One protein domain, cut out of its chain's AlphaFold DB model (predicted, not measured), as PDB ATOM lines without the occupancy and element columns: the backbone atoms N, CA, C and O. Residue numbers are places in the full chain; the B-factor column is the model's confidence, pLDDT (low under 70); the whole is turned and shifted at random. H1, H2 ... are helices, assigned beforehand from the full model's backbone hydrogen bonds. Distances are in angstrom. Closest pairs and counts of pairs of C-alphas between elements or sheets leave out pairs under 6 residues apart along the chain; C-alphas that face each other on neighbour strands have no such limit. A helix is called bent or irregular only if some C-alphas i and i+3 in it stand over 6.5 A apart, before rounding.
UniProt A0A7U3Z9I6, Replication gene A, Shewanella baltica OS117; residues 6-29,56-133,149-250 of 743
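What this domain is: This is residues 6 to 29, 56 to 133 and 149 to 250 of the 743 residues of the protein "Replication gene A" of Shewanella baltica OS117 (UniProt A0A7U3Z9I6). Two helical lobes lie at the two ends of a long, loose model, joined in the middle by the short helices H6 and H8. One lobe is the long helix H5, folded back on itself as two arms side by side, with H4 packed on its second arm; the other is the hairpin of H9 and H10, with H12 packed on H10 and H13 on H9. Residues 63 to 69, of which 63 belongs to the small helix H3, stick out. The printed part has 204 residues with thirteen named helices, H1 to H13 in order, and no named strand; the class is all helix. It is loose, with a radius of gyration of the C-alphas of 22.0 A, and elongated, spanning 72 by 37 by 33 A.

Where its parts are: H1, residues 7 to 13, begins at C-alpha 7 (64.816, 112.711, 98.913). H2 is residues 21 to 29, H3 60 to 63 and H4 72 to 79. H5, residues 84 to 122, was assigned as one helix by its hydrogen bonds but is bent: C-alphas 100 and 103 are 9.2 A apart. Its arms are H5a, residues 84 to 100, 24.3 A long, and H5b, residues 103 to 122, 28.5 A. H6 is residues 125 to 129, H7 149 to 155 and H8 162 to 166; H8 is only just irregular, with C-alphas 162 and 165 6.7 A apart. H9, residues 173 to 196, is 35.2 A long, and H10, residues 201 to 216, 23.1 A. H11 is residues 224 to 228, H12 233 to 243 and H13 246 to 250, ending at C-alpha 250 (86.505, 106.285, 84.165).

How they stand to each other: H9, H10 and H12 form a bundle, helices side by side. The hairpin H9 and H10 touches closest at the C-alphas of Val 190 and Ala 206, 4.8 A, at a shallow tilt of 28 degrees, opposite ways. H12 touches H10, C-alphas of Tyr 207 and Ile 240 5.8 A apart. H13 touches residues 175 to 184 of H9 alone, C-alphas of Thr 180 and Ala 246 4.5 A apart. H11 touches H12 only at the corner, C-alphas of Val 227 and Ala 236 5.6 A apart. H1 is near H9; H2 is close to H9 but not clearly touching, C-alphas of Leu 24 and Ser 185 7.0 A apart. H8 touches H6, C-alphas of Ala 163 and Ile 129 5.9 A apart. H5a touches H5b, C-alphas of Val 98 and Gly 106 4.7 A apart, at a shallow tilt of 29 degrees, opposite ways. H4 touches residues 107 to 114 of H5b alone, C-alphas of Val 72 and Ser 107 6.4 A apart; H7 only just touches H4, with 3 pairs of C-alphas within 8 A, the closest those of Glu 77 and Leu 155, 6.5 A. H3 touches no helix. Every O i to N i+4 pair is within hydrogen-bond range in H1, H4, H5a, H5b, H7 and H9 to H13, but 2 of 5 in H2, 0 of 1 in H6 and 0 of 1 in H8, where O i to N i+3 pairs within range number 2 of 6, 2 of 2 and 1 of 2; H3 is too short for an i+4 pair.

The domain as a whole: The two C-alphas farthest apart, of Leu 6 and Arg 100, are 72.9 A apart. Residues 30 to 55 and 134 to 148 are not printed; the gaps are 26.2 A and 18.3 A between C-alphas. Of the links that are printed whole, none is long. Mean pLDDT of the printed part is 75.8; it is under 70 in residues 6 to 29, 56 to 70, 129 to 133, 149 to 158 and 196 to 201.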
ATOM      1  N   LEU A   6      64.178 114.708 103.266       44.31
ATOM      2  CA  LEU A   6      64.329 115.187 101.892       44.31
ATOM      3  C   LEU A   6      64.930 114.063 101.016       44.31
ATOM      4  O   LEU A   6      65.894 113.430 101.464       44.31
ATOM      5  N   PRO A   7      64.409 113.817  99.795       48.41
ATOM      6  CA  PRO A   7      64.816 112.711  98.913       48.41
ATOM      7  C   PRO A   7      66.336 112.534  98.764       48.41
ATOM      8  O   PRO A   7      66.827 111.410  98.664       48.41
ATOM      9  N   PHE A   8      67.086 113.633  98.844       45.84
ATOM     10  CA  PHE A   8      68.544 113.672  98.848       45.84
ATOM     11  C   PHE A   8      69.203 113.010 100.055       45.84
ATOM     12  O   PHE A   8      70.080 112.182  99.854       45.84
ATOM     13  N   LYS A   9      68.790 113.301 101.301       46.31
ATOM     14  CA  LYS A   9      69.385 112.652 102.489       46.31
ATOM     15  C   LYS A   9      69.208 111.139 102.413       46.31
ATOM     16  O   LYS A   9      70.132 110.399 102.733       46.31
ATOM     17  N   THR A  10      68.065 110.692 101.902       50.56
ATOM     18  CA  THR A  10      67.755 109.278 101.682       50.56
ATOM     19  C   THR A  10      68.630 108.660 100.586       50.56
ATOM     20  O   THR A  10      69.139 107.557 100.762       50.56
ATOM     21  N   ARG A  11      68.872 109.357  99.465       55.09
ATOM     22  CA  ARG A  11      69.739 108.854  98.380       55.09
ATOM     23  C   ARG A  11      71.229 108.912  98.717       55.09
ATOM     24  O   ARG A  11      71.951 107.989  98.362       55.09
ATOM     25  N   LEU A  12      71.679 109.939  99.438       52.84
ATOM     26  CA  LEU A  12      73.073 110.129  99.851       52.84
ATOM     27  C   LEU A  12      73.471 109.188 100.995       52.84
ATOM     28  O   LEU A  12      74.596 108.694 101.010       52.84
ATOM     29  N   ALA A  13      72.537 108.878 101.905       48.16
ATOM     30  CA  ALA A  13      72.719 107.854 102.938       48.16
ATOM     31  C   ALA A  13      72.897 106.443 102.351       48.16
ATOM     32  O   ALA A  13      73.565 105.611 102.957       48.16
ATOM     33  N   ASN A  14      72.352 106.197 101.156       51.72
ATOM     34  CA  ASN A  14      72.461 104.922 100.443       51.72
ATOM     35  C   ASN A  14      73.678 104.845  99.501       51.72
ATOM     36  O   ASN A  14      73.868 103.826  98.833       51.72
ATOM     37  N   LEU A  15      74.504 105.897  99.416       48.31
ATOM     38  CA  LEU A  15      75.736 105.860  98.626       48.31
ATOM     39  C   LEU A  15      76.832 105.082  99.377       48.31
ATOM     40  O   LEU A  15      77.026 105.313 100.576       48.31
ATOM     41  N   PRO A  16      77.582 104.200  98.686       48.88
ATOM     42  CA  PRO A  16      78.601 103.357  99.308       48.88
ATOM     43  C   PRO A  16      79.639 104.187 100.077       48.88
ATOM     44  O   PRO A  16      79.988 105.305  99.687       48.88
ATOM     45  N   ASN A  17      80.117 103.649 101.200       50.56
ATOM     46  CA  ASN A  17      81.165 104.290 101.990       50.56
ATOM     47  C   ASN A  17      82.516 104.222 101.252       50.56
ATOM     48  O   ASN A  17      82.799 103.203 100.618       50.56
ATOM     49  N   PRO A  18      83.331 105.295 101.312       48.06
ATOM     50  CA  PRO A  18      84.595 105.379 100.584       48.06
ATOM     51  C   PRO A  18      85.580 104.288 101.025       48.06
ATOM     52  O   PRO A  18      85.562 103.843 102.175       48.06
ATOM     53  N   VAL A  19      86.468 103.881 100.115       45.50
ATOM     54  CA  VAL A  19      87.556 102.944 100.426       45.50
ATOM     55  C   VAL A  19      88.641 103.669 101.242       45.50
ATOM     56  O   VAL A  19      89.020 104.785 100.903       45.50
ATOM     57  N   ALA A  20      89.088 103.025 102.330       42.50
ATOM     58  CA  ALA A  20      90.095 103.404 103.342       42.50
ATOM     59  C   ALA A  20      90.778 104.798 103.257       42.50
ATOM     60  O   ALA A  20      91.477 105.143 102.304       42.50
ATOM     61  N   ALA A  21      90.672 105.547 104.363       40.09
ATOM     62  CA  ALA A  21      91.089 106.943 104.523       40.09
ATOM     63  C   ALA A  21      92.599 107.226 104.368       40.09
ATOM     64  O   ALA A  21      92.957 108.338 103.987       40.09
ATOM     65  N   GLU A  22      93.487 106.254 104.604       39.69
ATOM     66  CA  GLU A  22      94.946 106.482 104.597       39.69
ATOM     67  C   GLU A  22      95.527 106.816 103.209       39.69
ATOM     68  O   GLU A  22      96.581 107.438 103.116       39.69
ATOM     69  N   VAL A  23      94.837 106.465 102.114       39.56
ATOM     70  CA  VAL A  23      95.308 106.732 100.738       39.56
ATOM     71  C   VAL A  23      94.826 108.096 100.215       39.56
ATOM     72  O   VAL A  23      95.535 108.751  99.442       39.56
ATOM     73  N   LEU A  24      93.652 108.556 100.669       38.22
ATOM     74  CA  LEU A  24      92.997 109.812 100.265       38.22
ATOM     75  C   LEU A  24      93.789 111.062 100.688       38.22
ATOM     76  O   LEU A  24      93.875 112.029  99.928       38.22
ATOM     77  N   THR A  25      94.433 111.026 101.855       39.78
ATOM     78  CA  THR A  25      95.188 112.152 102.436       39.78
ATOM     79  C   THR A  25      96.373 112.575 101.560       39.78
ATOM     80  O   THR A  25      96.670 113.762 101.416       39.78
ATOM     81  N   THR A  26      97.007 111.617 100.880       41.78
ATOM     82  CA  THR A  26      98.123 111.870  99.954       41.78
ATOM     83  C   THR A  26      97.710 112.669  98.714       41.78
ATOM     84  O   THR A  26      98.524 113.412  98.167       41.78
ATOM     85  N   PHE A  27      96.454 112.548  98.269       36.22
ATOM     86  CA  PHE A  27      95.949 113.218  97.065       36.22
ATOM     87  C   PHE A  27      95.367 114.605  97.351       36.22
ATOM     88  O   PHE A  27      95.545 115.511  96.536       36.22
ATOM     89  N   ILE A  28      94.739 114.797  98.516       39.25
ATOM     90  CA  ILE A  28      94.205 116.099  98.946       39.25
ATOM     91  C   ILE A  28      95.345 117.125  99.078       39.25
ATOM     92  O   ILE A  28      95.258 118.208  98.502       39.25
ATOM     93  N   SER A  29      96.482 116.734  99.669       37.59
ATOM     94  CA  SER A  29      97.658 117.619  99.800       37.59
ATOM     95  C   SER A  29      98.284 118.058  98.462       37.59
ATOM     96  O   SER A  29      98.981 119.072  98.393       37.59
ATOM     97  N   THR A  56     107.949 130.162  79.434       35.69
ATOM     98  CA  THR A  56     109.325 129.765  79.791       35.69
ATOM     99  C   THR A  56     109.561 129.766  81.307       35.69
ATOM    100  O   THR A  56     110.239 128.873  81.821       35.69
ATOM    101  N   ARG A  57     108.901 130.667  82.050       36.03
ATOM    102  CA  ARG A  57     109.048 130.794  83.513       36.03
ATOM    103  C   ARG A  57     108.447 129.639  84.324       36.03
ATOM    104  O   ARG A  57     108.885 129.391  85.441       36.03
ATOM    105  N   LEU A  58     107.481 128.895  83.777       36.44
ATOM    106  CA  LEU A  58     106.858 127.744  84.458       36.44
ATOM    107  C   LEU A  58     107.748 126.488  84.466       36.44
ATOM    108  O   LEU A  58     107.517 125.581  85.266       36.44
ATOM    109  N   TYR A  59     108.764 126.432  83.598       43.59
ATOM    110  CA  TYR A  59     109.600 125.242  83.384       43.59
ATOM    111  C   TYR A  59     111.070 125.444  83.762       43.59
ATOM    112  O   TYR A  59     111.834 124.477  83.761       43.59
ATOM    113  N   GLN A  60     111.447 126.667  84.144       36.59
ATOM    114  CA  GLN A  60     112.770 127.001  84.670       36.59
ATOM    115  C   GLN A  60     113.257 126.061  85.786       36.59
ATOM    116  O   GLN A  60     114.393 125.616  85.695       36.59
ATOM    117  N   PRO A  61     112.441 125.591  86.755       38.84
ATOM    118  CA  PRO A  61     112.951 124.747  87.843       38.84
ATOM    119  C   PRO A  61     113.503 123.368  87.425       38.84
ATOM    120  O   PRO A  61     114.259 122.777  88.195       38.84
ATOM    121  N   ILE A  62     113.139 122.837  86.245       44.78
ATOM    122  CA  ILE A  62     113.718 121.582  85.711       44.78
ATOM    123  C   ILE A  62     115.142 121.821  85.185       44.78
ATOM    124  O   ILE A  62     115.969 120.916  85.232       44.78
ATOM    125  N   PHE A  63     115.426 123.035  84.706       44.09
ATOM    126  CA  PHE A  63     116.682 123.392  84.046       44.09
ATOM    127  C   PHE A  63     117.578 124.332  84.885       44.09
ATOM    128  O   PHE A  63     118.763 124.434  84.587       44.09
ATOM    129  N   ASP A  64     117.047 124.946  85.953       38.75
ATOM    130  CA  ASP A  64     117.719 125.952  86.800       38.75
ATOM    131  C   ASP A  64     118.207 125.412  88.160       38.75
ATOM    132  O   ASP A  64     118.779 126.165  88.952       38.75
ATOM    133  N   LYS A  65     118.049 124.113  88.467       41.09
ATOM    134  CA  LYS A  65     118.819 123.529  89.579       41.09
ATOM    135  C   LYS A  65     120.286 123.480  89.158       41.09
ATOM    136  O   LYS A  65     120.673 122.671  88.321       41.09
ATOM    137  N   THR A  66     121.072 124.381  89.732       34.75
ATOM    138  CA  THR A  66     122.530 124.481  89.627       34.75
ATOM    139  C   THR A  66     123.207 123.117  89.419       34.75
ATOM    140  O   THR A  66     123.259 122.303  90.336       34.75
ATOM    141  N   ALA A  67     123.761 122.935  88.214       36.91
ATOM    142  CA  ALA A  67     124.802 121.972  87.843       36.91
ATOM    143  C   ALA A  67     124.454 120.470  87.698       36.91
ATOM    144  O   ALA A  67     125.248 119.621  88.086       36.91
ATOM    145  N   GLU A  68     123.397 120.120  86.961       45.59
ATOM    146  CA  GLU A  68     123.490 118.963  86.050       45.59
ATOM    147  C   GLU A  68     123.415 119.481  84.609       45.59
ATOM    148  O   GLU A  68     122.372 119.943  84.151       45.59
ATOM    149  N   ARG A  69     124.537 119.457  83.872       55.09
ATOM    150  CA  ARG A  69     124.522 119.743  82.427       55.09
ATOM    151  C   ARG A  69     123.517 118.789  81.779       55.09
ATOM    152  O   ARG A  69     123.655 117.583  81.953       55.09
ATOM    153  N   PHE A  70     122.538 119.302  81.030       64.06
ATOM    154  CA  PHE A  70     121.626 118.450  80.263       64.06
ATOM    155  C   PHE A  70     122.448 117.513  79.367       64.06
ATOM    156  O   PHE A  70     123.125 117.964  78.439       64.06
ATOM    157  N   THR A  71     122.419 116.215  79.665       78.56
ATOM    158  CA  THR A  71     123.070 115.190  78.848       78.56
ATOM    159  C   THR A  71     122.038 114.482  77.982       78.56
ATOM    160  O   THR A  71     120.857 114.380  78.319       78.56
ATOM    161  N   VAL A  72     122.494 113.939  76.855       81.94
ATOM    162  CA  VAL A  72     121.654 113.130  75.960       81.94
ATOM    163  C   VAL A  72     121.067 111.923  76.700       81.94
ATOM    164  O   VAL A  72     119.887 111.619  76.530       81.94
ATOM    165  N   ALA A  73     121.866 111.276  77.558       81.25
ATOM    166  CA  ALA A  73     121.418 110.182  78.418       81.25
ATOM    167  C   ALA A  73     120.253 110.630  79.313       81.25
ATOM    168  O   ALA A  73     119.178 110.031  79.264       81.25
ATOM    169  N   LYS A  74     120.408 111.772  79.998       79.94
ATOM    170  CA  LYS A  74     119.356 112.342  80.846       79.94
ATOM    171  C   LYS A  74     118.083 112.670  80.070       79.94
ATOM    172  O   LYS A  74     116.976 112.421  80.544       79.94
ATOM    173  N   GLY A  75     118.223 113.184  78.849       84.12
ATOM    174  CA  GLY A  75     117.089 113.443  77.966       84.12
ATOM    175  C   GLY A  75     116.295 112.176  77.625       84.12
ATOM    176  O   GLY A  75     115.064 112.185  77.671       84.12
ATOM    177  N   PHE A  76     116.970 111.063  77.327       88.44
ATOM    178  CA  PHE A  76     116.290 109.794  77.049       88.44
ATOM    179  C   PHE A  76     115.716 109.123  78.305       88.44
ATOM    180  O   PHE A  76     114.638 108.532  78.213       88.44
ATOM    181  N   GLU A  77     116.352 109.274  79.469       83.75
ATOM    182  CA  GLU A  77     115.787 108.862  80.766       83.75
ATOM    183  C   GLU A  77     114.465 109.580  81.055       83.75
ATOM    184  O   GLU A  77     113.472 108.948  81.421       83.75
ATOM    185  N   VAL A  78     114.415 110.898  80.823       85.06
ATOM    186  CA  VAL A  78     113.190 111.695  80.969       85.06
ATOM    187  C   VAL A  78     112.069 111.116  80.108       85.06
ATOM    188  O   VAL A  78     110.940 110.996  80.574       85.06
ATOM    189  N   LEU A  79     112.360 110.700  78.877       88.75
ATOM    190  CA  LEU A  79     111.355 110.164  77.958       88.75
ATOM    191  C   LEU A  79     110.991 108.696  78.216       88.75
ATOM    192  O   LEU A  79     109.996 108.233  77.657       88.75
ATOM    193  N   ALA A  80     111.744 107.966  79.048       88.38
ATOM    194  CA  ALA A  80     111.599 106.523  79.261       88.38
ATOM    195  C   ALA A  80     110.163 106.043  79.579       88.38
ATOM    196  O   ALA A  80     109.776 104.990  79.060       88.38
ATOM    197  N   PRO A  81     109.329 106.782  80.344       89.19
ATOM    198  CA  PRO A  81     107.956 106.357  80.627       89.19
ATOM    199  C   PRO A  81     106.995 106.384  79.428       89.19
ATOM    200  O   PRO A  81     105.982 105.680  79.469       89.19
ATOM    201  N   LEU A  82     107.278 107.188  78.393       91.88
ATOM    202  CA  LEU A  82     106.391 107.398  77.240       91.88
ATOM    203  C   LEU A  82     106.260 106.147  76.353       91.88
ATOM    204  O   LEU A  82     107.024 105.180  76.470       91.88
ATOM    205  N   SER A  83     105.281 106.162  75.440       92.25
ATOM    206  CA  SER A  83     105.033 105.031  74.536       92.25
ATOM    207  C   SER A  83     106.274 104.686  73.708       92.25
ATOM    208  O   SER A  83     107.112 105.539  73.396       92.25
ATOM    209  N   PHE A  84     106.399 103.406  73.350       93.06
ATOM    210  CA  PHE A  84     107.510 102.928  72.532       93.06
ATOM    211  C   PHE A  84     107.626 103.711  71.217       93.06
ATOM    212  O   PHE A  84     108.726 104.128  70.865       93.06
ATOM    213  N   HIS A  85     106.509 103.984  70.535       93.94
ATOM    214  CA  HIS A  85     106.509 104.723  69.271       93.94
ATOM    215  C   HIS A  85     107.040 106.146  69.431       93.94
ATOM    216  O   HIS A  85     107.861 106.582  68.622       93.94
ATOM    217  N   VAL A  86     106.630 106.852  70.492       95.81
ATOM    218  CA  VAL A  86     107.127 108.201  70.793       95.81
ATOM    219  C   VAL A  86     108.633 108.159  71.044       95.81
ATOM    220  O   VAL A  86     109.385 108.862  70.370       95.81
ATOM    221  N   ARG A  87     109.100 107.279  71.939       95.81
ATOM    222  CA  ARG A  87     110.534 107.152  72.258       95.81
ATOM    223  C   ARG A  87     111.370 106.780  71.035       95.81
ATOM    224  O   ARG A  87     112.402 107.398  70.787       95.81
ATOM    225  N   ASN A  88     110.909 105.810  70.247       96.44
ATOM    226  CA  ASN A  88     111.602 105.348  69.049       96.44
ATOM    227  C   ASN A  88     111.685 106.453  67.985       96.44
ATOM    228  O   ASN A  88     112.745 106.683  67.406       96.44
ATOM    229  N   LYS A  89     110.599 107.211  67.771       96.50
ATOM    230  CA  LYS A  89     110.585 108.343  66.834       96.50
ATOM    231  C   LYS A  89     111.583 109.428  67.232       96.50
ATOM    232  O   LYS A  89     112.320 109.911  66.367       96.50
ATOM    233  N   VAL A  90     111.626 109.782  68.517       97.06
ATOM    234  CA  VAL A  90     112.579 110.769  69.040       97.06
ATOM    235  C   VAL A  90     114.011 110.258  68.891       97.06
ATOM    236  O   VAL A  90     114.848 110.983  68.361       97.06
ATOM    237  N   LYS A  91     114.293 109.000  69.257       96.62
ATOM    238  CA  LYS A  91     115.630 108.393  69.128       96.62
ATOM    239  C   LYS A  91     116.126 108.377  67.678       96.62
ATOM    240  O   LYS A  91     117.248 108.803  67.414       96.62
ATOM    241  N   ASN A  92     115.282 107.960  66.736       96.88
ATOM    242  CA  ASN A  92     115.649 107.895  65.319       96.88
ATOM    243  C   ASN A  92     115.873 109.292  64.731       96.88
ATOM    244  O   ASN A  92     116.838 109.518  64.007       96.88
ATOM    245  N   THR A  93     115.016 110.257  65.080       96.12
ATOM    246  CA  THR A  93     115.164 111.642  64.604       96.12
ATOM    247  C   THR A  93     116.401 112.302  65.219       96.12
ATOM    248  O   THR A  93     117.129 113.001  64.517       96.12
ATOM    249  N   TYR A  94     116.699 112.026  66.492       96.31
ATOM    250  CA  TYR A  94     117.941 112.440  67.143       96.31
ATOM    251  C   TYR A  94     119.165 111.919  66.376       96.31
ATOM    252  O   TYR A  94     120.000 112.721  65.970       96.31
ATOM    253  N   GLN A  95     119.238 110.614  66.089       96.31
ATOM    254  CA  GLN A  95     120.355 110.028  65.331       96.31
ATOM    255  C   GLN A  95     120.497 110.653  63.936       96.31
ATOM    256  O   GLN A  95     121.600 111.005  63.524       96.31
ATOM    257  N   GLN A  96     119.388 110.887  63.228       96.06
ATOM    258  CA  GLN A  96     119.408 111.571  61.930       96.06
ATOM    259  C   GLN A  96     119.965 112.999  62.019       96.06
ATOM    260  O   GLN A  96     120.690 113.435  61.125       96.06
ATOM    261  N   ARG A  97     119.636 113.740  63.085       94.38
ATOM    262  CA  ARG A  97     120.159 115.093  63.326       94.38
ATOM    263  C   ARG A  97     121.642 115.066  63.683       94.38
ATOM    264  O   ARG A  97     122.378 115.900  63.162       94.38
ATOM    265  N   VAL A  98     122.080 114.086  64.477       94.25
ATOM    266  CA  VAL A  98     123.503 113.867  64.781       94.25
ATOM    267  C   VAL A  98     124.299 113.580  63.511       94.25
ATOM    268  O   VAL A  98     125.317 114.221  63.281       94.25
ATOM    269  N   ASN A  99     123.800 112.703  62.642       95.00
ATOM    270  CA  ASN A  99     124.486 112.362  61.395       95.00
ATOM    271  C   ASN A  99     124.609 113.555  60.428       95.00
ATOM    272  O   ASN A  99     125.529 113.586  59.620       95.00
ATOM    273  N   ARG A 100     123.688 114.530  60.484       93.38
ATOM    274  CA  ARG A 100     123.683 115.702  59.585       93.38
ATOM    275  C   ARG A 100     124.404 116.930  60.140       93.38
ATOM    276  O   ARG A 100     124.949 117.700  59.363       93.38
ATOM    277  N   GLY A 101     124.337 117.159  61.449       88.50
ATOM    278  CA  GLY A 101     124.799 118.397  62.092       88.50
ATOM    279  C   GLY A 101     125.564 118.174  63.396       88.50
ATOM    280  O   GLY A 101     125.692 119.094  64.201       88.50
ATOM    281  N   GLY A 102     126.030 116.947  63.635       91.69
ATOM    282  CA  GLY A 102     126.773 116.566  64.830       91.69
ATOM    283  C   GLY A 102     125.927 116.498  66.104       91.69
ATOM    284  O   GLY A 102     124.717 116.742  66.127       91.69
ATOM    285  N   VAL A 103     126.595 116.173  67.212       87.25
ATOM    286  CA  VAL A 103     125.970 115.984  68.534       87.25
ATOM    287  C   VAL A 103     125.219 117.231  69.011       87.25
ATOM    288  O   VAL A 103     124.181 117.108  69.661       87.25
ATOM    289  N   VAL A 104     125.687 118.428  68.642       86.69
ATOM    290  CA  VAL A 104     125.045 119.704  68.993       86.69
ATOM    291  C   VAL A 104     123.643 119.800  68.385       86.69
ATOM    292  O   VAL A 104     122.682 120.068  69.105       86.69
ATOM    293  N   ALA A 105     123.494 119.500  67.089       87.31
ATOM    294  CA  ALA A 105     122.196 119.528  66.416       87.31
ATOM    295  C   ALA A 105     121.229 118.466  66.964       87.31
ATOM    296  O   ALA A 105     120.035 118.733  67.127       87.31
ATOM    297  N   GLY A 106     121.736 117.269  67.279       89.81
ATOM    298  CA  GLY A 106     120.951 116.226  67.943       89.81
ATOM    299  C   GLY A 106     120.461 116.660  69.326       89.81
ATOM    300  O   GLY A 106     119.273 116.540  69.628       89.81
ATOM    301  N   SER A 107     121.356 117.210  70.146       88.50
ATOM    302  CA  SER A 107     121.044 117.651  71.511       88.50
ATOM    303  C   SER A 107     120.030 118.796  71.518       88.50
ATOM    304  O   SER A 107     119.071 118.745  72.283       88.50
ATOM    305  N   ALA A 108     120.170 119.768  70.610       87.94
ATOM    306  CA  ALA A 108     119.206 120.854  70.444       87.94
ATOM    307  C   ALA A 108     117.799 120.330  70.101       87.94
ATOM    308  O   ALA A 108     116.822 120.719  70.742       87.94
ATOM    309  N   TYR A 109     117.697 119.387  69.155       93.69
ATOM    310  CA  TYR A 109     116.428 118.735  68.811       93.69
ATOM    311  C   TYR A 109     115.807 117.997  70.006       93.69
ATOM    312  O   TYR A 109     114.595 118.086  70.228       93.69
ATOM    313  N   LEU A 110     116.618 117.261  70.771       91.50
ATOM    314  CA  LEU A 110     116.142 116.507  71.930       91.50
ATOM    315  C   LEU A 110     115.598 117.447  73.016       91.50
ATOM    316  O   LEU A 110     114.490 117.216  73.501       91.50
ATOM    317  N   CYS A 111     116.321 118.526  73.336       88.69
ATOM    318  CA  CYS A 111     115.866 119.565  74.264       88.69
ATOM    319  C   CYS A 111     114.524 120.165  73.833       88.69
ATOM    320  O   CYS A 111     113.565 120.153  74.605       88.69
ATOM    321  N   GLU A 112     114.434 120.642  72.587       89.81
ATOM    322  CA  GLU A 112     113.221 121.270  72.051       89.81
ATOM    323  C   GLU A 112     112.031 120.296  72.080       89.81
ATOM    324  O   GLU A 112     110.910 120.655  72.450       89.81
ATOM    325  N   THR A 113     112.270 119.029  71.738       93.06
ATOM    326  CA  THR A 113     111.228 117.995  71.739       93.06
ATOM    327  C   THR A 113     110.730 117.695  73.152       93.06
ATOM    328  O   THR A 113     109.519 117.609  73.362       93.06
ATOM    329  N   ILE A 114     111.630 117.577  74.134       89.88
ATOM    330  CA  ILE A 114     111.263 117.378  75.546       89.88
ATOM    331  C   ILE A 114     110.461 118.572  76.067       89.88
ATOM    332  O   ILE A 114     109.461 118.367  76.758       89.88
ATOM    333  N   GLN A 115     110.838 119.801  75.708       88.44
ATOM    334  CA  GLN A 115     110.086 121.004  76.075       88.44
ATOM    335  C   GLN A 115     108.662 120.967  75.507       88.44
ATOM    336  O   GLN A 115     107.700 121.102  76.263       88.44
ATOM    337  N   LYS A 116     108.497 120.684  74.207       91.75
ATOM    338  CA  LYS A 116     107.167 120.575  73.575       91.75
ATOM    339  C   LYS A 116     106.316 119.467  74.196       91.75
ATOM    340  O   LYS A 116     105.143 119.689  74.501       91.75
ATOM    341  N   LEU A 117     106.899 118.286  74.418       93.06
ATOM    342  CA  LEU A 117     106.222 117.167  75.082       93.06
ATOM    343  C   LEU A 117     105.796 117.535  76.504       93.06
ATOM    344  O   LEU A 117     104.689 117.193  76.915       93.06
ATOM    345  N   SER A 118     106.642 118.263  77.234       89.31
ATOM    346  CA  SER A 118     106.341 118.732  78.586       89.31
ATOM    347  C   SER A 118     105.167 119.706  78.571       89.31
ATOM    348  O   SER A 118     104.224 119.508  79.331       89.31
ATOM    349  N   VAL A 119     105.150 120.693  77.668       88.81
ATOM    350  CA  VAL A 119     104.010 121.616  77.530       88.81
ATOM    351  C   VAL A 119     102.720 120.843  77.254       88.81
ATOM    352  O   VAL A 119     101.723 121.039  77.946       88.81
ATOM    353  N   VAL A 120     102.737 119.914  76.293       92.00
ATOM    354  CA  VAL A 120     101.556 119.106  75.960       92.00
ATOM    355  C   VAL A 120     101.107 118.226  77.121       92.00
ATOM    356  O   VAL A 120      99.909 118.134  77.374       92.00
ATOM    357  N   TRP A 121     102.030 117.622  77.863       90.50
ATOM    358  CA  TRP A 121     101.716 116.814  79.040       90.50
ATOM    359  C   TRP A 121     100.994 117.606  80.131       90.50
ATOM    360  O   TRP A 121     100.023 117.113  80.703       90.50
ATOM    361  N   HIS A 122     101.391 118.861  80.354       89.06
ATOM    362  CA  HIS A 122     100.758 119.742  81.339       89.06
ATOM    363  C   HIS A 122      99.370 120.243  80.907       89.06
ATOM    364  O   HIS A 122      98.582 120.646  81.761       89.06
ATOM    365  N   LYS A 123      99.011 120.145  79.616       89.00
ATOM    366  CA  LYS A 123      97.633 120.402  79.146       89.00
ATOM    367  C   LYS A 123      96.633 119.331  79.605       89.00
ATOM    368  O   LYS A 123      95.427 119.530  79.471       89.00
ATOM    369  N   TYR A 124      97.107 118.202  80.131       91.31
ATOM    370  CA  TYR A 124      96.278 117.108  80.637       91.31
ATOM    371  C   TYR A 124      96.520 116.904  82.134       91.31
ATOM    372  O   TYR A 124      97.647 117.061  82.591       91.31
ATOM    373  N   PRO A 125      95.521 116.492  82.927       88.12
ATOM    374  CA  PRO A 125      95.641 116.457  84.390       88.12
ATOM    375  C   PRO A 125      96.611 115.390  84.924       88.12
ATOM    376  O   PRO A 125      96.978 115.425  86.093       88.12
ATOM    377  N   PHE A 126      97.056 114.449  84.087       86.94
ATOM    378  CA  PHE A 126      97.891 113.316  84.502       86.94
ATOM    379  C   PHE A 126      99.273 113.726  85.032       86.94
ATOM    380  O   PHE A 126      99.867 112.992  85.823       86.94
ATOM    381  N   HIS A 127      99.774 114.908  84.659       81.81
ATOM    382  CA  HIS A 127     101.018 115.452  85.205       81.81
ATOM    383  C   HIS A 127     100.955 115.662  86.724       81.81
ATOM    384  O   HIS A 127     101.963 115.476  87.393       81.81
ATOM    385  N   LYS A 128      99.770 115.937  87.290       72.81
ATOM    386  CA  LYS A 128      99.572 116.127  88.741       72.81
ATOM    387  C   LYS A 128      99.845 114.866  89.560       72.81
ATOM    388  O   LYS A 128     100.087 114.937  90.757       72.81
ATOM    389  N   ILE A 129      99.814 113.713  88.897       68.12
ATOM    390  CA  ILE A 129     100.097 112.402  89.481       68.12
ATOM    391  C   ILE A 129     101.594 112.058  89.346       68.12
ATOM    392  O   ILE A 129     102.107 111.167  90.025       68.12
ATOM    393  N   SER A 130     102.316 112.745  88.454       51.69
ATOM    394  CA  SER A 130     103.743 112.506  88.220       51.69
ATOM    395  C   SER A 130     104.536 113.027  89.419       51.69
ATOM    396  O   SER A 130     104.459 114.202  89.759       51.69
ATOM    397  N   GLY A 131     105.246 112.125  90.101       44.12
ATOM    398  CA  GLY A 131     105.868 112.374  91.410       44.12
ATOM    399  C   GLY A 131     105.168 111.693  92.597       44.12
ATOM    400  O   GLY A 131     105.729 111.663  93.690       44.12
ATOM    401  N   MET A 132     103.992 111.081  92.405       35.06
ATOM    402  CA  MET A 132     103.336 110.290  93.453       35.06
ATOM    403  C   MET A 132     103.938 108.881  93.548       35.06
ATOM    404  O   MET A 132     103.901 108.098  92.593       35.06
ATOM    405  N   LYS A 133     104.456 108.529  94.733       33.03
ATOM    406  CA  LYS A 133     104.741 107.138  95.107       33.03
ATOM    407  C   LYS A 133     103.406 106.394  95.196       33.03
ATOM    408  O   LYS A 133     102.751 106.424  96.228       33.03
ATOM    409  N   ASP A 149     118.559  97.105  86.020       40.69
ATOM    410  CA  ASP A 149     117.092  97.144  86.081       40.69
ATOM    411  C   ASP A 149     116.588  97.979  87.274       40.69
ATOM    412  O   ASP A 149     115.488  98.551  87.253       40.69
ATOM    413  N   ILE A 150     117.428  98.129  88.304       35.69
ATOM    414  CA  ILE A 150     117.159  98.957  89.482       35.69
ATOM    415  C   ILE A 150     117.394 100.440  89.163       35.69
ATOM    416  O   ILE A 150     116.523 101.259  89.470       35.69
ATOM    417  N   GLU A 151     118.488 100.803  88.485       36.28
ATOM    418  CA  GLU A 151     118.740 102.194  88.067       36.28
ATOM    419  C   GLU A 151     117.677 102.703  87.083       36.28
ATOM    420  O   GLU A 151     117.114 103.784  87.286       36.28
ATOM    421  N   ASN A 152     117.276 101.889  86.099       36.34
ATOM    422  CA  ASN A 152     116.174 102.221  85.188       36.34
ATOM    423  C   ASN A 152     114.826 102.402  85.921       36.34
ATOM    424  O   ASN A 152     114.029 103.280  85.568       36.34
ATOM    425  N   ARG A 153     114.562 101.624  86.985       38.53
ATOM    426  CA  ARG A 153     113.372 101.784  87.849       38.53
ATOM    427  C   ARG A 153     113.436 103.026  88.743       38.53
ATOM    428  O   ARG A 153     112.386 103.600  89.047       38.53
ATOM    429  N   VAL A 154     114.624 103.440  89.181       39.47
ATOM    430  CA  VAL A 154     114.834 104.638  90.012       39.47
ATOM    431  C   VAL A 154     114.745 105.912  89.166       39.47
ATOM    432  O   VAL A 154     114.052 106.852  89.553       39.47
ATOM    433  N   LEU A 155     115.319 105.922  87.963       38.34
ATOM    434  CA  LEU A 155     115.255 107.051  87.026       38.34
ATOM    435  C   LEU A 155     113.840 107.271  86.465       38.34
ATOM    436  O   LEU A 155     113.385 108.412  86.340       38.34
ATOM    437  N   ALA A 156     113.070 106.196  86.262       46.22
ATOM    438  CA  ALA A 156     111.646 106.278  85.932       46.22
ATOM    439  C   ALA A 156     110.793 106.985  87.012       46.22
ATOM    440  O   ALA A 156     109.709 107.479  86.691       46.22
ATOM    441  N   LYS A 157     111.262 107.084  88.271       48.56
ATOM    442  CA  LYS A 157     110.581 107.830  89.352       48.56
ATOM    443  C   LYS A 157     110.827 109.346  89.303       48.56
ATOM    444  O   LYS A 157     110.026 110.078  89.876       48.56
ATOM    445  N   ALA A 158     111.872 109.820  88.617       57.62
ATOM    446  CA  ALA A 158     112.224 111.245  88.522       57.62
ATOM    447  C   ALA A 158     111.728 111.927  87.229       57.62
ATOM    448  O   ALA A 158     111.786 113.149  87.110       57.62
ATOM    449  N   SER A 159     111.229 111.157  86.256       77.31
ATOM    450  CA  SER A 159     110.700 111.717  85.011       77.31
ATOM    451  C   SER A 159     109.375 112.475  85.230       77.31
ATOM    452  O   SER A 159     108.462 111.945  85.885       77.31
ATOM    453  N   PRO A 160     109.190 113.654  84.594       80.12
ATOM    454  CA  PRO A 160     107.913 114.371  84.586       80.12
ATOM    455  C   PRO A 160     106.784 113.577  83.909       80.12
ATOM    456  O   PRO A 160     105.617 113.885  84.127       80.12
ATOM    457  N   PHE A 161     107.109 112.544  83.124       85.69
ATOM    458  CA  PHE A 161     106.146 111.679  82.439       85.69
ATOM    459  C   PHE A 161     105.888 110.358  83.180       85.69
ATOM    460  O   PHE A 161     105.253 109.462  82.628       85.69
ATOM    461  N   SER A 162     106.369 110.192  84.415       82.38
ATOM    462  CA  SER A 162     106.251 108.940  85.186       82.38
ATOM    463  C   SER A 162     104.811 108.408  85.300       82.38
ATOM    464  O   SER A 162     104.589 107.192  85.249       82.38
ATOM    465  N   ALA A 163     103.802 109.288  85.360       84.81
ATOM    466  CA  ALA A 163     102.395 108.881  85.379       84.81
ATOM    467  C   ALA A 163     101.846 108.413  84.014       84.81
ATOM    468  O   ALA A 163     100.715 107.930  83.949       84.81
ATOM    469  N   PHE A 164     102.628 108.451  82.928       88.62
ATOM    470  CA  PHE A 164     102.223 107.914  81.621       88.62
ATOM    471  C   PHE A 164     101.881 106.416  81.676       88.62
ATOM    472  O   PHE A 164     101.093 105.929  80.866       88.62
ATOM    473  N   ARG A 165     102.376 105.678  82.678       85.06
ATOM    474  CA  ARG A 165     101.962 104.287  82.935       85.06
ATOM    475  C   ARG A 165     100.439 104.114  83.067       85.06
ATOM    476  O   ARG A 165      99.926 103.092  82.627       85.06
ATOM    477  N   LEU A 166      99.718 105.132  83.559       86.50
ATOM    478  CA  LEU A 166      98.246 105.166  83.620       86.50
ATOM    479  C   LEU A 166      97.599 105.178  82.227       86.50
ATOM    480  O   LEU A 166      96.471 104.732  82.041       86.50
ATOM    481  N   LEU A 167      98.303 105.746  81.247       90.81
ATOM    482  CA  LEU A 167      97.802 105.998  79.897       90.81
ATOM    483  C   LEU A 167      98.242 104.935  78.896       90.81
ATOM    484  O   LEU A 167      97.661 104.842  77.814       90.81
ATOM    485  N   ARG A 168      99.250 104.128  79.252       84.69
ATOM    486  CA  ARG A 168      99.862 103.126  78.370       84.69
ATOM    487  C   ARG A 168      98.824 102.213  77.727       84.69
ATOM    488  O   ARG A 168      98.897 101.950  76.533       84.69
ATOM    489  N   HIS A 169      97.822 101.787  78.495       84.88
ATOM    490  CA  HIS A 169      96.747 100.939  77.998       84.88
ATOM    491  C   HIS A 169      95.383 101.551  78.283       84.88
ATOM    492  O   HIS A 169      95.097 102.000  79.390       84.88
ATOM    493  N   ARG A 170      94.482 101.462  77.302       84.25
ATOM    494  CA  ARG A 170      93.097 101.929  77.449       84.25
ATOM    495  C   ARG A 170      92.311 101.172  78.531       84.25
ATOM    496  O   ARG A 170      91.342 101.699  79.054       84.25
ATOM    497  N   LYS A 171      92.709  99.944  78.883       81.62
ATOM    498  CA  LYS A 171      92.132  99.161  79.995       81.62
ATOM    499  C   LYS A 171      93.052  99.117  81.229       81.62
ATOM    500  O   LYS A 171      92.983  98.142  81.971       81.62
ATOM    501  N   SER A 172      93.902 100.130  81.441       85.69
ATOM    502  CA  SER A 172      94.782 100.207  82.622       85.69
ATOM    503  C   SER A 172      93.977 100.044  83.916       85.69
ATOM    504  O   SER A 172      92.935 100.677  84.106       85.69
ATOM    505  N   THR A 173      94.457  99.162  84.790       86.75
ATOM    506  CA  THR A 173      93.901  98.951  86.129       86.75
ATOM    507  C   THR A 173      94.146 100.175  87.000       86.75
ATOM    508  O   THR A 173      93.256 100.590  87.733       86.75
ATOM    509  N   GLU A 174      95.292 100.827  86.851       85.31
ATOM    510  CA  GLU A 174      95.638 102.036  87.590       85.31
ATOM    511  C   GLU A 174      94.755 103.228  87.213       85.31
ATOM    512  O   GLU A 174      94.357 103.988  88.090       85.31
ATOM    513  N   LEU A 175      94.378 103.371  85.935       87.12
ATOM    514  CA  LEU A 175      93.415 104.399  85.524       87.12
ATOM    515  C   LEU A 175      92.027 104.156  86.143       87.12
ATOM    516  O   LEU A 175      91.335 105.111  86.494       87.12
ATOM    517  N   LYS A 176      91.625 102.886  86.309       88.25
ATOM    518  CA  LYS A 176      90.383 102.528  87.014       88.25
ATOM    519  C   LYS A 176      90.477 102.855  88.504       88.25
ATOM    520  O   LYS A 176      89.557 103.467  89.033       88.25
ATOM    521  N   ILE A 177      91.589 102.512  89.154       86.75
ATOM    522  CA  ILE A 177      91.832 102.854  90.563       86.75
ATOM    523  C   ILE A 177      91.760 104.373  90.754       86.75
ATOM    524  O   ILE A 177      91.025 104.835  91.621       86.75
ATOM    525  N   ALA A 178      92.417 105.149  89.884       87.06
ATOM    526  CA  ALA A 178      92.344 106.608  89.916       87.06
ATOM    527  C   ALA A 178      90.896 107.111  89.771       87.06
ATOM    528  O   ALA A 178      90.481 108.001  90.503       87.06
ATOM    529  N   SER A 179      90.092 106.519  88.879       90.19
ATOM    530  CA  SER A 179      88.682 106.910  88.738       90.19
ATOM    531  C   SER A 179      87.843 106.652  89.992       90.19
ATOM    532  O   SER A 179      86.991 107.475  90.319       90.19
ATOM    533  N   THR A 180      88.096 105.549  90.706       88.50
ATOM    534  CA  THR A 180      87.439 105.256  91.986       88.50
ATOM    535  C   THR A 180      87.867 106.254  93.054       88.50
ATOM    536  O   THR A 180      87.022 106.850  93.704       88.50
ATOM    537  N   GLN A 181      89.168 106.521  93.165       85.38
ATOM    538  CA  GLN A 181      89.712 107.452  94.156       85.38
ATOM    539  C   GLN A 181      89.179 108.878  93.989       85.38
ATOM    540  O   GLN A 181      88.858 109.536  94.975       85.38
ATOM    541  N   ILE A 182      89.063 109.366  92.750       88.12
ATOM    542  CA  ILE A 182      88.507 110.702  92.499       88.12
ATOM    543  C   ILE A 182      87.022 110.740  92.881       88.12
ATOM    544  O   ILE A 182      86.582 111.693  93.516       88.12
ATOM    545  N   ALA A 183      86.260 109.698  92.538       89.06
ATOM    546  CA  ALA A 183      84.853 109.594  92.916       89.06
ATOM    547  C   ALA A 183      84.665 109.586  94.444       89.06
ATOM    548  O   ALA A 183      83.799 110.298  94.953       89.06
ATOM    549  N   ASP A 184      85.512 108.847  95.164       86.00
ATOM    550  CA  ASP A 184      85.523 108.803  96.628       86.00
ATOM    551  C   ASP A 184      85.904 110.164  97.226       86.00
ATOM    552  O   ASP A 184      85.281 110.614  98.185       86.00
ATOM    553  N   SER A 185      86.871 110.871  96.633       85.75
ATOM    554  CA  SER A 185      87.238 112.227  97.057       85.75
ATOM    555  C   SER A 185      86.074 113.210  96.897       85.75
ATOM    556  O   SER A 185      85.774 113.950  97.837       85.75
ATOM    557  N   CYS A 186      85.359 113.163  95.766       87.75
ATOM    558  CA  CYS A 186      84.121 113.924  95.587       87.75
ATOM    559  C   CYS A 186      83.088 113.560  96.656       87.75
ATOM    560  O   CYS A 186      82.485 114.449  97.249       87.75
ATOM    561  N   MET A 187      82.906 112.266  96.934       85.25
ATOM    562  CA  MET A 187      81.946 111.786  97.929       85.25
ATOM    563  C   MET A 187      82.246 112.333  99.326       85.25
ATOM    564  O   MET A 187      81.332 112.770 100.022       85.25
ATOM    565  N   VAL A 188      83.516 112.319  99.738       85.19
ATOM    566  CA  VAL A 188      83.948 112.825 101.046       85.19
ATOM    567  C   VAL A 188      83.642 114.316 101.177       85.19
ATOM    568  O   VAL A 188      83.041 114.718 102.171       85.19
ATOM    569  N   GLN A 189      83.991 115.126 100.171       83.75
ATOM    570  CA  GLN A 189      83.730 116.568 100.215       83.75
ATOM    571  C   GLN A 189      82.229 116.883 100.215       83.75
ATOM    572  O   GLN A 189      81.763 117.684 101.022       83.75
ATOM    573  N   VAL A 190      81.456 116.192  99.373       84.94
ATOM    574  CA  VAL A 190      79.992 116.323  99.325       84.94
ATOM    575  C   VAL A 190      79.367 115.970 100.675       84.94
ATOM    576  O   VAL A 190      78.542 116.730 101.177       84.94
ATOM    577  N   LYS A 191      79.769 114.850 101.298       82.19
ATOM    578  CA  LYS A 191      79.260 114.433 102.617       82.19
ATOM    579  C   LYS A 191      79.615 115.442 103.713       82.19
ATOM    580  O   LYS A 191      78.774 115.702 104.569       82.19
ATOM    581  N   ALA A 192      80.815 116.023 103.678       82.06
ATOM    582  CA  ALA A 192      81.236 117.034 104.647       82.06
ATOM    583  C   ALA A 192      80.364 118.300 104.574       82.06
ATOM    584  O   ALA A 192      79.861 118.753 105.601       82.06
ATOM    585  N   ILE A 193      80.116 118.819 103.367       80.94
ATOM    586  CA  ILE A 193      79.265 120.003 103.158       80.94
ATOM    587  C   ILE A 193      77.790 119.706 103.468       80.94
ATOM    588  O   ILE A 193      77.103 120.510 104.100       80.94
ATOM    589  N   ALA A 194      77.303 118.519 103.096       72.12
ATOM    590  CA  ALA A 194      75.938 118.093 103.403       72.12
ATOM    591  C   ALA A 194      75.689 117.905 104.913       72.12
ATOM    592  O   ALA A 194      74.543 117.973 105.359       72.12
ATOM    593  N   ALA A 195      76.739 117.651 105.703       71.88
ATOM    594  CA  ALA A 195      76.656 117.577 107.159       71.88
ATOM    595  C   ALA A 195      76.681 118.963 107.827       71.88
ATOM    596  O   ALA A 195      76.079 119.126 108.887       71.88
ATOM    597  N   SER A 196      77.351 119.953 107.221       69.12
ATOM    598  CA  SER A 196      77.478 121.309 107.772       69.12
ATOM    599  C   SER A 196      76.325 122.248 107.404       69.12
ATOM    600  O   SER A 196      76.104 123.232 108.106       69.12
ATOM    601  N   THR A 197      75.579 121.949 106.336       65.50
ATOM    602  CA  THR A 197      74.574 122.858 105.761       65.50
ATOM    603  C   THR A 197      73.220 122.161 105.619       65.50
ATOM    604  O   THR A 197      73.145 121.010 105.193       65.50
ATOM    605  N   SER A 198      72.122 122.843 105.968       60.19
ATOM    606  CA  SER A 198      70.756 122.325 105.789       60.19
ATOM    607  C   SER A 198      69.974 123.133 104.743       60.19
ATOM    608  O   SER A 198      70.153 124.342 104.629       60.19
ATOM    609  N   GLY A 199      69.113 122.466 103.963       63.91
ATOM    610  CA  GLY A 199      68.274 123.097 102.928       63.91
ATOM    611  C   GLY A 199      68.877 123.105 101.514       63.91
ATOM    612  O   GLY A 199      69.833 122.381 101.238       63.91
ATOM    613  N   SER A 200      68.291 123.908 100.617       60.84
ATOM    614  CA  SER A 200      68.654 124.023  99.191       60.84
ATOM    615  C   SER A 200      70.062 124.577  98.948       60.84
ATOM    616  O   SER A 200      70.772 124.119  98.055       60.84
ATOM    617  N   ILE A 201      70.504 125.504  99.804       61.59
ATOM    618  CA  ILE A 201      71.846 126.106  99.776       61.59
ATOM    619  C   ILE A 201      72.937 125.022  99.850       61.59
ATOM    620  O   ILE A 201      73.901 125.056  99.089       61.59
ATOM    621  N   GLY A 202      72.718 123.972 100.651       72.94
ATOM    622  CA  GLY A 202      73.668 122.867 100.785       72.94
ATOM    623  C   GLY A 202      73.903 122.058  99.501       72.94
ATOM    624  O   GLY A 202      74.963 121.453  99.365       72.94
ATOM    625  N   TYR A 203      72.968 122.047  98.540       74.19
ATOM    626  CA  TYR A 203      73.158 121.340  97.264       74.19
ATOM    627  C   TYR A 203      74.111 122.083  96.340       74.19
ATOM    628  O   TYR A 203      74.953 121.456  95.699       74.19
ATOM    629  N   PHE A 204      73.977 123.405  96.269       84.94
ATOM    630  CA  PHE A 204      74.852 124.239  95.454       84.94
ATOM    631  C   PHE A 204      76.273 124.243  96.023       84.94
ATOM    632  O   PHE A 204      77.225 124.054  95.267       84.94
ATOM    633  N   ASP A 205      76.416 124.310  97.348       85.38
ATOM    634  CA  ASP A 205      77.723 124.234  98.005       85.38
ATOM    635  C   ASP A 205      78.371 122.846  97.842       85.38
ATOM    636  O   ASP A 205      79.567 122.727  97.557       85.38
ATOM    637  N   ALA A 206      77.591 121.765  97.969       85.94
ATOM    638  CA  ALA A 206      78.092 120.408  97.743       85.94
ATOM    639  C   ALA A 206      78.466 120.169  96.270       85.94
ATOM    640  O   ALA A 206      79.456 119.491  95.976       85.94
ATOM    641  N   TYR A 207      77.693 120.736  95.341       91.12
ATOM    642  CA  TYR A 207      78.031 120.747  93.924       91.12
ATOM    643  C   TYR A 207      79.357 121.465  93.691       91.12
ATOM    644  O   TYR A 207      80.200 120.930  92.977       91.12
ATOM    645  N   ASP A 208      79.566 122.623  94.314       91.38
ATOM    646  CA  ASP A 208      80.783 123.421  94.160       91.38
ATOM    647  C   ASP A 208      82.025 122.698  94.646       91.38
ATOM    648  O   ASP A 208      83.041 122.685  93.947       91.38
ATOM    649  N   ALA A 209      81.923 122.010  95.781       88.31
ATOM    650  CA  ALA A 209      83.005 121.180  96.290       88.31
ATOM    651  C   ALA A 209      83.394 120.076  95.283       88.31
ATOM    652  O   ALA A 209      84.561 119.921  94.912       88.31
ATOM    653  N   ALA A 210      82.411 119.345  94.744       89.88
ATOM    654  CA  ALA A 210      82.662 118.325  93.723       89.88
ATOM    655  C   ALA A 210      83.125 118.917  92.371       89.88
ATOM    656  O   ALA A 210      83.941 118.318  91.659       89.88
ATOM    657  N   ALA A 211      82.626 120.099  92.008       92.69
ATOM    658  CA  ALA A 211      82.986 120.809  90.788       92.69
ATOM    659  C   ALA A 211      84.435 121.308  90.826       92.69
ATOM    660  O   ALA A 211      85.115 121.261  89.796       92.69
ATOM    661  N   GLU A 212      84.944 121.708  91.992       88.94
ATOM    662  CA  GLU A 212      86.346 122.093  92.151       88.94
ATOM    663  C   GLU A 212      87.269 120.899  91.874       88.94
ATOM    664  O   GLU A 212      88.232 121.022  91.113       88.94
ATOM    665  N   ILE A 213      86.917 119.692  92.339       89.69
ATOM    666  CA  ILE A 213      87.645 118.472  91.956       89.69
ATOM    667  C   ILE A 213      87.596 118.279  90.434       89.69
ATOM    668  O   ILE A 213      88.641 118.080  89.813       89.69
ATOM    669  N   CYS A 214      86.434 118.409  89.788       90.44
ATOM    670  CA  CYS A 214      86.344 118.342  88.322       90.44
ATOM    671  C   CYS A 214      87.294 119.322  87.621       90.44
ATOM    672  O   CYS A 214      88.041 118.924  86.718       90.44
ATOM    673  N   LYS A 215      87.343 120.567  88.094       88.19
ATOM    674  CA  LYS A 215      88.233 121.611  87.584       88.19
ATOM    675  C   LYS A 215      89.705 121.244  87.753       88.19
ATOM    676  O   LYS A 215      90.471 121.384  86.797       88.19
ATOM    677  N   THR A 216      90.109 120.684  88.900       84.50
ATOM    678  CA  THR A 216      91.494 120.213  89.091       84.50
ATOM    679  C   THR A 216      91.889 119.136  88.074       84.50
ATOM    680  O   THR A 216      93.056 119.071  87.679       84.50
ATOM    681  N   TRP A 217      90.936 118.346  87.582       86.44
ATOM    682  CA  TRP A 217      91.165 117.317  86.570       86.44
ATOM    683  C   TRP A 217      90.893 117.785  85.130       86.44
ATOM    684  O   TRP A 217      90.952 116.979  84.203       86.44
ATOM    685  N   GLY A 218      90.611 119.073  84.904       86.19
ATOM    686  CA  GLY A 218      90.282 119.589  83.570       86.19
ATOM    687  C   GLY A 218      89.009 118.965  82.981       86.19
ATOM    688  O   GLY A 218      88.870 118.848  81.760       86.19
ATOM    689  N   VAL A 219      88.095 118.519  83.844       90.94
ATOM    690  CA  VAL A 219      86.785 117.977  83.484       90.94
ATOM    691  C   VAL A 219      85.739 119.057  83.735       90.94
ATOM    692  O   VAL A 219      85.728 119.688  84.784       90.94
ATOM    693  N   ILE A 220      84.849 119.268  82.765       89.81
ATOM    694  CA  ILE A 220      83.729 120.200  82.924       89.81
ATOM    695  C   ILE A 220      82.692 119.533  83.842       89.81
ATOM    696  O   ILE A 220      82.232 118.436  83.492       89.81
ATOM    697  N   PRO A 221      82.317 120.159  84.973       93.75
ATOM    698  CA  PRO A 221      81.270 119.643  85.844       93.75
ATOM    699  C   PRO A 221      79.955 119.427  85.072       93.75
ATOM    700  O   PRO A 221      79.589 120.254  84.226       93.75
ATOM    701  N   PRO A 222      79.219 118.329  85.318       94.19
ATOM    702  CA  PRO A 222      77.909 118.128  84.709       94.19
ATOM    703  C   PRO A 222      76.952 119.274  85.058       94.19
ATOM    704  O   PRO A 222      77.011 119.827  86.153       94.19
ATOM    705  N   HIS A 223      76.060 119.617  84.126       92.38
ATOM    706  CA  HIS A 223      74.970 120.581  84.336       92.38
ATOM    707  C   HIS A 223      75.381 121.994  84.794       92.38
ATOM    708  O   HIS A 223      74.546 122.710  85.331       92.38
ATOM    709  N   TRP A 224      76.617 122.436  84.520       91.50
ATOM    710  CA  TRP A 224      77.152 123.736  84.969       91.50
ATOM    711  C   TRP A 224      76.188 124.916  84.819       91.50
ATOM    712  O   TRP A 224      75.860 125.558  85.807       91.50
ATOM    713  N   ASN A 225      75.675 125.178  83.613       91.00
ATOM    714  CA  ASN A 225      74.765 126.309  83.394       91.00
ATOM    715  C   ASN A 225      73.449 126.156  84.169       91.00
ATOM    716  O   ASN A 225      72.978 127.125  84.753       91.00
ATOM    717  N   ALA A 226      72.886 124.947  84.217       89.62
ATOM    718  CA  ALA A 226      71.640 124.697  84.935       89.62
ATOM    719  C   ALA A 226      71.797 124.940  86.444       89.62
ATOM    720  O   ALA A 226      70.886 125.452  87.080       89.62
ATOM    721  N   VAL A 227      72.964 124.618  87.006       88.75
ATOM    722  CA  VAL A 227      73.253 124.804  88.432       88.75
ATOM    723  C   VAL A 227      73.681 126.237  88.738       88.75
ATOM    724  O   VAL A 227      73.142 126.860  89.642       88.75
ATOM    725  N   LYS A 228      74.633 126.793  87.982       89.31
ATOM    726  CA  LYS A 228      75.241 128.098  88.276       89.31
ATOM    727  C   LYS A 228      74.442 129.290  87.787       89.31
ATOM    728  O   LYS A 228      74.361 130.292  88.491       89.31
ATOM    729  N   ARG A 229      73.877 129.194  86.586       87.75
ATOM    730  CA  ARG A 229      73.116 130.290  85.982       87.75
ATOM    731  C   ARG A 229      71.634 130.163  86.296       87.75
ATOM    732  O   ARG A 229      71.028 131.133  86.727       87.75
ATOM    733  N   ASP A 230      71.079 128.971  86.092       89.38
ATOM    734  CA  ASP A 230      69.633 128.750  86.186       89.38
ATOM    735  C   ASP A 230      69.196 128.287  87.598       89.38
ATOM    736  O   ASP A 230      68.000 128.209  87.859       89.38
ATOM    737  N   GLN A 231      70.150 128.020  88.508       87.69
ATOM    738  CA  GLN A 231      69.932 127.677  89.926       87.69
ATOM    739  C   GLN A 231      68.941 126.513  90.137       87.69
ATOM    740  O   GLN A 231      68.059 126.558  90.991       87.69
ATOM    741  N   ILE A 232      69.083 125.446  89.343       86.81
ATOM    742  CA  ILE A 232      68.212 124.262  89.379       86.81
ATOM    743  C   ILE A 232      68.771 123.207  90.350       86.81
ATOM    744  O   ILE A 232      69.796 122.580  90.069       86.81
ATOM    745  N   GLU A 233      68.058 122.951  91.451       84.88
ATOM    746  CA  GLU A 233      68.455 121.990  92.501       84.88
ATOM    747  C   GLU A 233      68.572 120.545  91.989       84.88
ATOM    748  O   GLU A 233      69.599 119.897  92.192       84.88
ATOM    749  N   ASP A 234      67.577 120.054  91.239       82.81
ATOM    750  CA  ASP A 234      67.595 118.700  90.659       82.81
ATOM    751  C   ASP A 234      68.829 118.471  89.770       82.81
ATOM    752  O   ASP A 234      69.400 117.377  89.721       82.81
ATOM    753  N   ALA A 235      69.271 119.516  89.062       87.31
ATOM    754  CA  ALA A 235      70.452 119.457  88.211       87.31
ATOM    755  C   ALA A 235      71.740 119.345  89.040       87.31
ATOM    756  O   ALA A 235      72.661 118.626  88.635       87.31
ATOM    757  N   ALA A 236      71.787 120.006  90.202       87.69
ATOM    758  CA  ALA A 236      72.888 119.902  91.152       87.69
ATOM    759  C   ALA A 236      72.961 118.488  91.745       87.69
ATOM    760  O   ALA A 236      74.028 117.874  91.705       87.69
ATOM    761  N   GLU A 237      71.831 117.922  92.185       84.81
ATOM    762  CA  GLU A 237      71.763 116.542  92.692       84.81
ATOM    763  C   GLU A 237      72.247 115.533  91.638       84.81
ATOM    764  O   GLU A 237      73.149 114.728  91.899       84.81
ATOM    765  N   CYS A 238      71.709 115.611  90.417       88.38
ATOM    766  CA  CYS A 238      72.104 114.729  89.320       88.38
ATOM    767  C   CYS A 238      73.605 114.826  89.010       88.38
ATOM    768  O   CYS A 238      74.272 113.829  88.717       88.38
ATOM    769  N   ALA A 239      74.154 116.041  89.047       92.25
ATOM    770  CA  ALA A 239      75.565 116.263  88.794       92.25
ATOM    771  C   ALA A 239      76.452 115.718  89.918       92.25
ATOM    772  O   ALA A 239      77.467 115.090  89.613       92.25
ATOM    773  N   ILE A 240      76.062 115.891  91.183       90.94
ATOM    774  CA  ILE A 240      76.752 115.303  92.336       90.94
ATOM    775  C   ILE A 240      76.825 113.783  92.167       90.94
ATOM    776  O   ILE A 240      77.925 113.235  92.177       90.94
ATOM    777  N   LEU A 241      75.702 113.114  91.875       88.94
ATOM    778  CA  LEU A 241      75.664 111.659  91.669       88.94
ATOM    779  C   LEU A 241      76.607 111.185  90.550       88.94
ATOM    780  O   LEU A 241      77.198 110.106  90.637       88.94
ATOM    781  N   ARG A 242      76.792 111.984  89.491       93.25
ATOM    782  CA  ARG A 242      77.790 111.704  88.446       93.25
ATOM    783  C   ARG A 242      79.217 111.894  88.948       93.25
ATOM    784  O   ARG A 242      80.062 111.035  88.701       93.25
ATOM    785  N   MET A 243      79.490 113.009  89.621       94.56
ATOM    786  CA  MET A 243      80.823 113.359  90.115       94.56
ATOM    787  C   MET A 243      81.285 112.443  91.255       94.56
ATOM    788  O   MET A 243      82.486 112.287  91.446       94.56
ATOM    789  N   THR A 244      80.374 111.770  91.955       91.12
ATOM    790  CA  THR A 244      80.686 110.738  92.956       91.12
ATOM    791  C   THR A 244      80.668 109.315  92.383       91.12
ATOM    792  O   THR A 244      80.734 108.342  93.130       91.12
ATOM    793  N   CYS A 245      80.569 109.150  91.057       91.31
ATOM    794  CA  CYS A 245      80.510 107.844  90.402       91.31
ATOM    795  C   CYS A 245      81.827 107.488  89.694       91.31
ATOM    796  O   CYS A 245      82.205 108.095  88.686       91.31
ATOM    797  N   ALA A 246      82.480 106.410  90.139       92.06
ATOM    798  CA  ALA A 246      83.722 105.909  89.541       92.06
ATOM    799  C   ALA A 246      83.575 105.575  88.043       92.06
ATOM    800  O   ALA A 246      84.444 105.885  87.228       92.06
ATOM    801  N   LYS A 247      82.435 104.998  87.640       93.31
ATOM    802  CA  LYS A 247      82.139 104.655  86.237       93.31
ATOM    803  C   LYS A 247      82.050 105.896  85.349       93.31
ATOM    804  O   LYS A 247      82.451 105.842  84.185       93.31
ATOM    805  N   TRP A 248      81.528 107.009  85.871       94.81
ATOM    806  CA  TRP A 248      81.500 108.280  85.151       94.81
ATOM    807  C   TRP A 248      82.913 108.849  84.997       94.81
ATOM    808  O   TRP A 248      83.320 109.150  83.870       94.81
ATOM    809  N   TRP A 249      83.695 108.879  86.081       94.25
ATOM    810  CA  TRP A 249      85.095 109.312  86.053       94.25
ATOM    811  C   TRP A 249      85.958 108.486  85.106       94.25
ATOM    812  O   TRP A 249      86.708 109.055  84.314       94.25
ATOM    813  N   ALA A 250      85.793 107.162  85.087       93.75
ATOM    814  CA  ALA A 250      86.505 106.285  84.165       93.75
ATOM    815  C   ALA A 250      86.287 106.713  82.704       93.75
ATOM    816  O   ALA A 250      87.231 106.758  81.918       93.75
TER     817      ALA A 250